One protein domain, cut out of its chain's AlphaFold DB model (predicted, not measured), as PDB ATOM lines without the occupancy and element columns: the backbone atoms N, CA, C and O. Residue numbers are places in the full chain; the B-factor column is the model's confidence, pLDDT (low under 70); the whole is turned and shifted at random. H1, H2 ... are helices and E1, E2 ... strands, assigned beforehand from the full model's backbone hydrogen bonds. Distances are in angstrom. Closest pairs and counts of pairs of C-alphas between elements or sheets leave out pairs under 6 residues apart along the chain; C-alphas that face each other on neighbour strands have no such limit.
ATOM      1  N   LYS A  37     184.234 -95.716 115.070       95.38
ATOM      2  CA  LYS A  37     184.388 -94.535 114.208       95.38
ATOM      3  C   LYS A  37     185.227 -93.480 114.910       95.38
ATOM      4  O   LYS A  37     184.848 -92.996 115.975       95.38
ATOM      5  N   ILE A  38     186.330 -93.086 114.288       95.69
ATOM      6  CA  ILE A  38     187.204 -92.024 114.783       95.69
ATOM      7  C   ILE A  38     186.903 -90.748 114.007       95.69
ATOM      8  O   ILE A  38     186.932 -90.727 112.777       95.69
ATOM      9  N   HIS A  39     186.631 -89.668 114.733       96.25
ATOM     10  CA  HIS A  39     186.374 -88.346 114.173       96.25
ATOM     11  C   HIS A  39     187.386 -87.342 114.709       96.25
ATOM     12  O   HIS A  39     187.756 -87.399 115.881       96.25
ATOM     13  N   ARG A  40     187.762 -86.368 113.878       95.69
ATOM     14  CA  ARG A  40     188.457 -85.172 114.357       95.69
ATOM     15  C   ARG A  40     187.437 -84.176 114.881       95.69
ATOM     16  O   ARG A  40     186.443 -83.882 114.210       95.69
ATOM     17  N   LYS A  41     187.695 -83.663 116.078       94.94
ATOM     18  CA  LYS A  41     186.849 -82.672 116.734       94.94
ATOM     19  C   LYS A  41     187.638 -81.423 117.090       94.94
ATOM     20  O   LYS A  41     188.859 -81.481 117.218       94.94
ATOM     21  N   THR A  42     186.932 -80.308 117.224       94.81
ATOM     22  CA  THR A  42     187.494 -79.070 117.770       94.81
ATOM     23  C   THR A  42     187.882 -79.249 119.237       94.81
ATOM     24  O   THR A  42     187.496 -80.230 119.884       94.81
ATOM     25  N   ALA A  43     188.675 -78.309 119.761       93.38
ATOM     26  CA  ALA A  43     189.026 -78.292 121.174       93.38
ATOM     27  C   ALA A  43     187.755 -78.311 122.034       93.38
ATOM     28  O   ALA A  43     186.804 -77.575 121.775       93.38
ATOM     29  N   ALA A  44     187.746 -79.185 123.037       90.44
ATOM     30  CA  ALA A  44     186.613 -79.364 123.925       90.44
ATOM     31  C   ALA A  44     186.396 -78.100 124.770       90.44
ATOM     32  O   ALA A  44     187.297 -77.666 125.488       90.44
ATOM     33  N   ILE A  45     185.198 -77.525 124.702       89.44
ATOM     34  CA  ILE A  45     184.805 -76.365 125.504       89.44
ATOM     35  C   ILE A  45     183.979 -76.878 126.677       89.44
ATOM     36  O   ILE A  45     183.026 -77.635 126.492       89.44
ATOM     37  N   LYS A  46     184.349 -76.488 127.900       87.19
ATOM     38  CA  LYS A  46     183.578 -76.836 129.097       87.19
ATOM     39  C   LYS A  46     182.174 -76.239 128.976       87.19
ATOM     40  O   LYS A  46     182.034 -75.029 128.821       87.19
ATOM     41  N   SER A  47     181.152 -77.083 129.049       80.38
ATOM     42  CA  SER A  47     179.750 -76.670 129.011       80.38
ATOM     43  C   SER A  47     179.114 -76.727 130.402       80.38
ATOM     44  O   SER A  47     179.756 -77.090 131.390       80.38
ATOM     45  N   TYR A  48     177.839 -76.339 130.483       71.50
ATOM     46  CA  TYR A  48     177.075 -76.354 131.728       71.50
ATOM     47  C   TYR A  48     176.977 -77.763 132.332       71.50
ATOM     48  O   TYR A  48     177.048 -78.779 131.636       71.50
ATOM     49  N   VAL A  49     176.796 -77.807 133.652       65.81
ATOM     50  CA  VAL A  49     176.528 -79.039 134.395       65.81
ATOM     51  C   VAL A  49     175.072 -79.423 134.152       65.81
ATOM     52  O   VAL A  49     174.165 -78.769 134.662       65.81
ATOM     53  N   ALA A  50     174.836 -80.448 133.337       64.12
ATOM     54  CA  ALA A  50     173.508 -81.028 133.185       64.12
ATOM     55  C   ALA A  50     173.261 -82.075 134.287       64.12
ATOM     56  O   ALA A  50     174.210 -82.727 134.741       64.12
ATOM     57  N   ALA A  87     175.467 -89.405 142.042       61.41
ATOM     58  CA  ALA A  87     175.450 -88.366 141.023       61.41
ATOM     59  C   ALA A  87     176.668 -87.456 141.222       61.41
ATOM     60  O   ALA A  87     176.620 -86.456 141.931       61.41
ATOM     61  N   VAL A  88     177.799 -87.845 140.640       63.19
ATOM     62  CA  VAL A  88     178.934 -86.951 140.473       63.19
ATOM     63  C   VAL A  88     178.463 -85.913 139.470       63.19
ATOM     64  O   VAL A  88     177.969 -86.282 138.403       63.19
ATOM     65  N   LEU A  89     178.558 -84.630 139.827       65.81
ATOM     66  CA  LEU A  89     178.317 -83.531 138.896       65.81
ATOM     67  C   LEU A  89     179.213 -83.765 137.678       65.81
ATOM     68  O   LEU A  89     180.428 -83.568 137.734       65.81
ATOM     69  N   SER A  90     178.621 -84.277 136.602       68.12
ATOM     70  CA  SER A  90     179.362 -84.589 135.392       68.12
ATOM     71  C   SER A  90     179.723 -83.265 134.738       68.12
ATOM     72  O   SER A  90     178.855 -82.432 134.467       68.12
ATOM     73  N   THR A  91     181.017 -83.032 134.540       75.25
ATOM     74  CA  THR A  91     181.456 -81.895 133.733       75.25
ATOM     75  C   THR A  91     181.273 -82.280 132.276       75.25
ATOM     76  O   THR A  91     181.962 -83.167 131.773       75.25
ATOM     77  N   TYR A  92     180.342 -81.612 131.608       82.06
ATOM     78  CA  TYR A  92     180.119 -81.810 130.186       82.06
ATOM     79  C   TYR A  92     181.085 -80.940 129.389       82.06
ATOM     80  O   TYR A  92     181.440 -79.828 129.788       82.06
ATOM     81  N   TYR A  93     181.513 -81.473 128.254       86.25
ATOM     82  CA  TYR A  93     182.314 -80.753 127.282       86.25
ATOM     83  C   TYR A  93     181.625 -80.834 125.927       86.25
ATOM     84  O   TYR A  93     181.259 -81.922 125.472       86.25
ATOM     85  N   THR A  94     181.470 -79.694 125.265       88.88
ATOM     86  CA  THR A  94     180.977 -79.614 123.891       88.88
ATOM     87  C   THR A  94     182.150 -79.543 122.922       88.88
ATOM     88  O   THR A  94     183.218 -79.015 123.225       88.88
ATOM     89  N   SER A  95     181.982 -80.156 121.755       92.62
ATOM     90  CA  SER A  95     182.970 -80.140 120.674       92.62
ATOM     91  C   SER A  95     182.276 -80.400 119.344       92.62
ATOM     92  O   SER A  95     181.349 -81.213 119.269       92.62
ATOM     93  N   ASP A  96     182.761 -79.742 118.295       94.38
ATOM     94  CA  ASP A  96     182.211 -79.834 116.946       94.38
ATOM     95  C   ASP A  96     183.039 -80.776 116.075       94.38
ATOM     96  O   ASP A  96     184.248 -80.935 116.255       94.38
ATOM     97  N   TYR A  97     182.382 -81.421 115.111       95.81
ATOM     98  CA  TYR A  97     183.030 -82.320 114.157       95.81
ATOM     99  C   TYR A  97     183.676 -81.505 113.035       95.81
ATOM    100  O   TYR A  97     182.962 -80.930 112.220       95.81
ATOM    101  N   ILE A  98     185.011 -81.510 112.949       96.25
ATOM    102  CA  ILE A  98     185.763 -80.717 111.955       96.25
ATOM    103  C   ILE A  98     185.411 -81.141 110.526       96.25
ATOM    104  O   ILE A  98     185.222 -80.305 109.647       96.25
ATOM    105  N   ASP A  99     185.308 -82.449 110.299       94.56
ATOM    106  CA  ASP A  99     185.008 -83.028 108.986       94.56
ATOM    107  C   ASP A  99     183.498 -83.245 108.765       94.56
ATOM    108  O   ASP A  99     183.072 -83.630 107.680       94.56
ATOM    109  N   GLY A 100     182.672 -82.980 109.784       94.12
ATOM    110  CA  GLY A 100     181.244 -83.292 109.813       94.12
ATOM    111  C   GLY A 100     180.923 -84.658 110.440       94.12
ATOM    112  O   GLY A 100     181.735 -85.584 110.471       94.12
ATOM    113  N   ARG A 101     179.698 -84.800 110.963       91.75
ATOM    114  CA  ARG A 101     179.267 -85.987 111.734       91.75
ATOM    115  C   ARG A 101     179.254 -87.283 110.908       91.75
ATOM    116  O   ARG A 101     179.437 -88.360 111.463       91.75
ATOM    117  N   ASN A 102     179.089 -87.176 109.593       94.94
ATOM    118  CA  ASN A 102     179.011 -88.326 108.686       94.94
ATOM    119  C   ASN A 102     180.361 -88.710 108.062       94.94
ATOM    120  O   ASN A 102     180.420 -89.679 107.309       94.94
ATOM    121  N   TYR A 103     181.435 -87.989 108.392       94.25
ATOM    122  CA  TYR A 103     182.755 -88.164 107.787       94.25
ATOM    123  C   TYR A 103     183.798 -88.495 108.867       94.25
ATOM    124  O   TYR A 103     184.560 -87.626 109.295       94.25
ATOM    125  N   PRO A 104     183.813 -89.738 109.383       96.06
ATOM    126  CA  PRO A 104     184.915 -90.206 110.216       96.06
ATOM    127  C   PRO A 104     186.215 -90.255 109.405       96.06
ATOM    128  O   PRO A 104     186.199 -90.541 108.209       96.06
ATOM    129  N   ILE A 105     187.342 -90.012 110.071       96.31
ATOM    130  CA  ILE A 105     188.671 -90.136 109.458       96.31
ATOM    131  C   ILE A 105     189.118 -91.592 109.351       96.31
ATOM    132  O   ILE A 105     189.847 -91.940 108.429       96.31
ATOM    133  N   VAL A 106     188.679 -92.432 110.291       96.25
ATOM    134  CA  VAL A 106     189.010 -93.856 110.352       96.25
ATOM    135  C   VAL A 106     187.790 -94.617 110.855       96.25
ATOM    136  O   VAL A 106     187.084 -94.157 111.756       96.25
ATOM    137  N   ILE A 107     187.540 -95.782 110.264       95.75
ATOM    138  CA  ILE A 107     186.498 -96.712 110.690       95.75
ATOM    139  C   ILE A 107     187.155 -98.080 110.868       95.75
ATOM    140  O   ILE A 107     187.566 -98.684 109.883       95.75
ATOM    141  N   TYR A 108     187.224 -98.577 112.101       92.50
ATOM    142  CA  TYR A 108     187.606 -99.963 112.374       92.50
ATOM    143  C   TYR A 108     186.349-100.821 112.495       92.50
ATOM    144  O   TYR A 108     185.408-100.451 113.203       92.50
ATOM    145  N   ARG A 109     186.318-101.955 111.793       90.19
ATOM    146  CA  ARG A 109     185.172-102.871 111.748       90.19
ATOM    147  C   ARG A 109     185.613-104.233 112.269       90.19
ATOM    148  O   ARG A 109     186.388-104.924 111.621       90.19
ATOM    149  N   PHE A 110     185.123-104.610 113.441       83.06
ATOM    150  CA  PHE A 110     185.420-105.885 114.084       83.06
ATOM    151  C   PHE A 110     184.238-106.824 113.882       83.06
ATOM    152  O   PHE A 110     183.157-106.587 114.419       83.06
ATOM    153  N   LYS A 111     184.425-107.889 113.102       82.56
ATOM    154  CA  LYS A 111     183.404-108.927 112.922       82.56
ATOM    155  C   LYS A 111     183.604-110.013 113.977       82.56
ATOM    156  O   LYS A 111     184.601-110.725 113.944       82.56
ATOM    157  N   TYR A 112     182.644-110.159 114.882       73.19
ATOM    158  CA  TYR A 112     182.602-111.248 115.849       73.19
ATOM    159  C   TYR A 112     182.026-112.479 115.170       73.19
ATOM    160  O   TYR A 112     180.848-112.534 114.817       73.19
ATOM    161  N   ARG A 113     182.889-113.468 114.970       67.06
ATOM    162  CA  ARG A 113     182.518-114.799 114.507       67.06
ATOM    163  C   ARG A 113     182.770-115.778 115.649       67.06
ATOM    164  O   ARG A 113     183.692-115.578 116.434       67.06
ATOM    165  N   SER A 114     181.931-116.803 115.771       65.81
ATOM    166  CA  SER A 114     182.127-117.845 116.778       65.81
ATOM    167  C   SER A 114     183.470-118.546 116.558       65.81
ATOM    168  O   SER A 114     183.837-118.870 115.426       65.81
ATOM    169  N   GLU A 115     184.187-118.800 117.654       67.25
ATOM    170  CA  GLU A 115     185.482-119.488 117.644       67.25
ATOM    171  C   GLU A 115     185.395-120.849 116.942       67.25
ATOM    172  O   GLU A 115     186.178-121.149 116.045       67.25
ATOM    173  N   GLY A 116     184.387-121.651 117.298       67.81
ATOM    174  CA  GLY A 116     184.300-123.056 116.901       67.81
ATOM    175  C   GLY A 116     184.068-123.310 115.410       67.81
ATOM    176  O   GLY A 116     184.782-124.114 114.825       67.81
ATOM    177  N   SER A 117     183.078-122.670 114.784       65.25
ATOM    178  CA  SER A 117     182.691-122.996 113.399       65.25
ATOM    179  C   SER A 117     183.166-121.962 112.386       65.25
ATOM    180  O   SER A 117     183.632-122.314 111.305       65.25
ATOM    181  N   ALA A 118     183.068-120.679 112.719       66.50
ATOM    182  CA  ALA A 118     183.289-119.608 111.761       66.50
ATOM    183  C   ALA A 118     184.749-119.127 111.725       66.50
ATOM    184  O   ALA A 118     185.238-118.815 110.647       66.50
ATOM    185  N   LEU A 119     185.464-119.096 112.855       74.44
ATOM    186  CA  LEU A 119     186.891-118.735 112.858       74.44
ATOM    187  C   LEU A 119     187.794-119.892 112.403       74.44
ATOM    188  O   LEU A 119     188.702-119.663 111.607       74.44
ATOM    189  N   LYS A 120     187.498-121.135 112.812       73.94
ATOM    190  CA  LYS A 120     188.214-122.341 112.339       73.94
ATOM    191  C   LYS A 120     187.986-122.660 110.854       73.94
ATOM    192  O   LYS A 120     188.864-123.227 110.205       73.94
ATOM    193  N   SER A 121     186.819-122.330 110.290       67.69
ATOM    194  CA  SER A 121     186.565-122.534 108.850       67.69
ATOM    195  C   SER A 121     187.340-121.551 107.978       67.69
ATOM    196  O   SER A 121     187.827-121.952 106.926       67.69
ATOM    197  N   LEU A 122     187.503-120.312 108.446       68.69
ATOM    198  CA  LEU A 122     188.325-119.280 107.809       68.69
ATOM    199  C   LEU A 122     189.823-119.429 108.105       68.69
ATOM    200  O   LEU A 122     190.603-118.612 107.636       68.69
ATOM    201  N   SER A 123     190.217-120.424 108.908       71.69
ATOM    202  CA  SER A 123     191.607-120.669 109.318       71.69
ATOM    203  C   SER A 123     192.280-119.481 110.024       71.69
ATOM    204  O   SER A 123     193.500-119.399 110.065       71.69
ATOM    205  N   ILE A 124     191.489-118.579 110.619       77.50
ATOM    206  CA  ILE A 124     191.995-117.482 111.466       77.50
ATOM    207  C   ILE A 124     192.518-118.045 112.797       77.50
ATOM    208  O   ILE A 124     193.449-117.509 113.390       77.50
ATOM    209  N   ILE A 125     191.902-119.132 113.269       77.56
ATOM    210  CA  ILE A 125     192.359-119.935 114.404       77.56
ATOM    211  C   ILE A 125     192.654-121.334 113.869       77.56
ATOM    212  O   ILE A 125     191.891-121.853 113.046       77.56
ATOM    213  N   GLU A 126     193.741-121.939 114.345       77.81
ATOM    214  CA  GLU A 126     194.120-123.299 113.975       77.81
ATOM    215  C   GLU A 126     192.975-124.281 114.233       77.81
ATOM    216  O   GLU A 126     192.268-124.242 115.250       77.81
ATOM    217  N   ARG A 127     192.769-125.186 113.275       72.00
ATOM    218  CA  ARG A 127     191.811-126.268 113.462       72.00
ATOM    219  C   ARG A 127     192.362-127.193 114.532       72.00
ATOM    220  O   ARG A 127     193.499-127.641 114.444       72.00
ATOM    221  N   THR A 128     191.526-127.509 115.518       76.94
ATOM    222  CA  THR A 128     191.789-128.671 116.364       76.94
ATOM    223  C   THR A 128     191.878-129.863 115.414       76.94
ATOM    224  O   THR A 128     190.920-130.042 114.651       76.94
TER     225      THR A 128
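This is residues 37 to 50 and 87 to 128 of the 233 residues of an uncharacterized protein of Rutstroemia sp. NJR-2017a BBW (UniProt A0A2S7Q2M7). With little regular structure, this is a long, thin, curved piece: two stretches, residues 37 to 50 and 87 to 105, run partly side by side, and strand E1 leads away from them to one short helix, H1, near the far end. The printed part has 56 residues with one named strand, then one named helix, together 13 residues, a mixed class. It is extended and flat, with a radius of gyration of the C-alphas of 20.1 A and spans of 56 by 33 by 14 A.

Residues 37 to 38 pair antiparallel with residues 106 to 107 of E1, residues 106 to 111. Residues 45 to 46 pair antiparallel with residues 93 to 94. E1 pairs with no named strand. A tight link of 3 residues joins E1 to H1, residues 115 to 121, yet the two are apart. In H1, 1 of 3 O i to N i+4 pairs and 0 of 4 O i to N i+3 pairs are within hydrogen-bond range.

E1 runs 16.3 A from C-alpha 106 at (189.010, -93.856, 110.352). H1 runs 9.4 A to C-alpha 121 at (186.565, -122.534, 108.850).

The C-alphas farthest apart, of Tyr 48 and Thr 128, are 56.5 A apart. Residues 51 to 86 are cut out, with 10.9 A between C-alphas 50 and 87. The pLDDT is under 70 at residues 49 to 50, 87 to 90, 113 to 118 and 121 to 122.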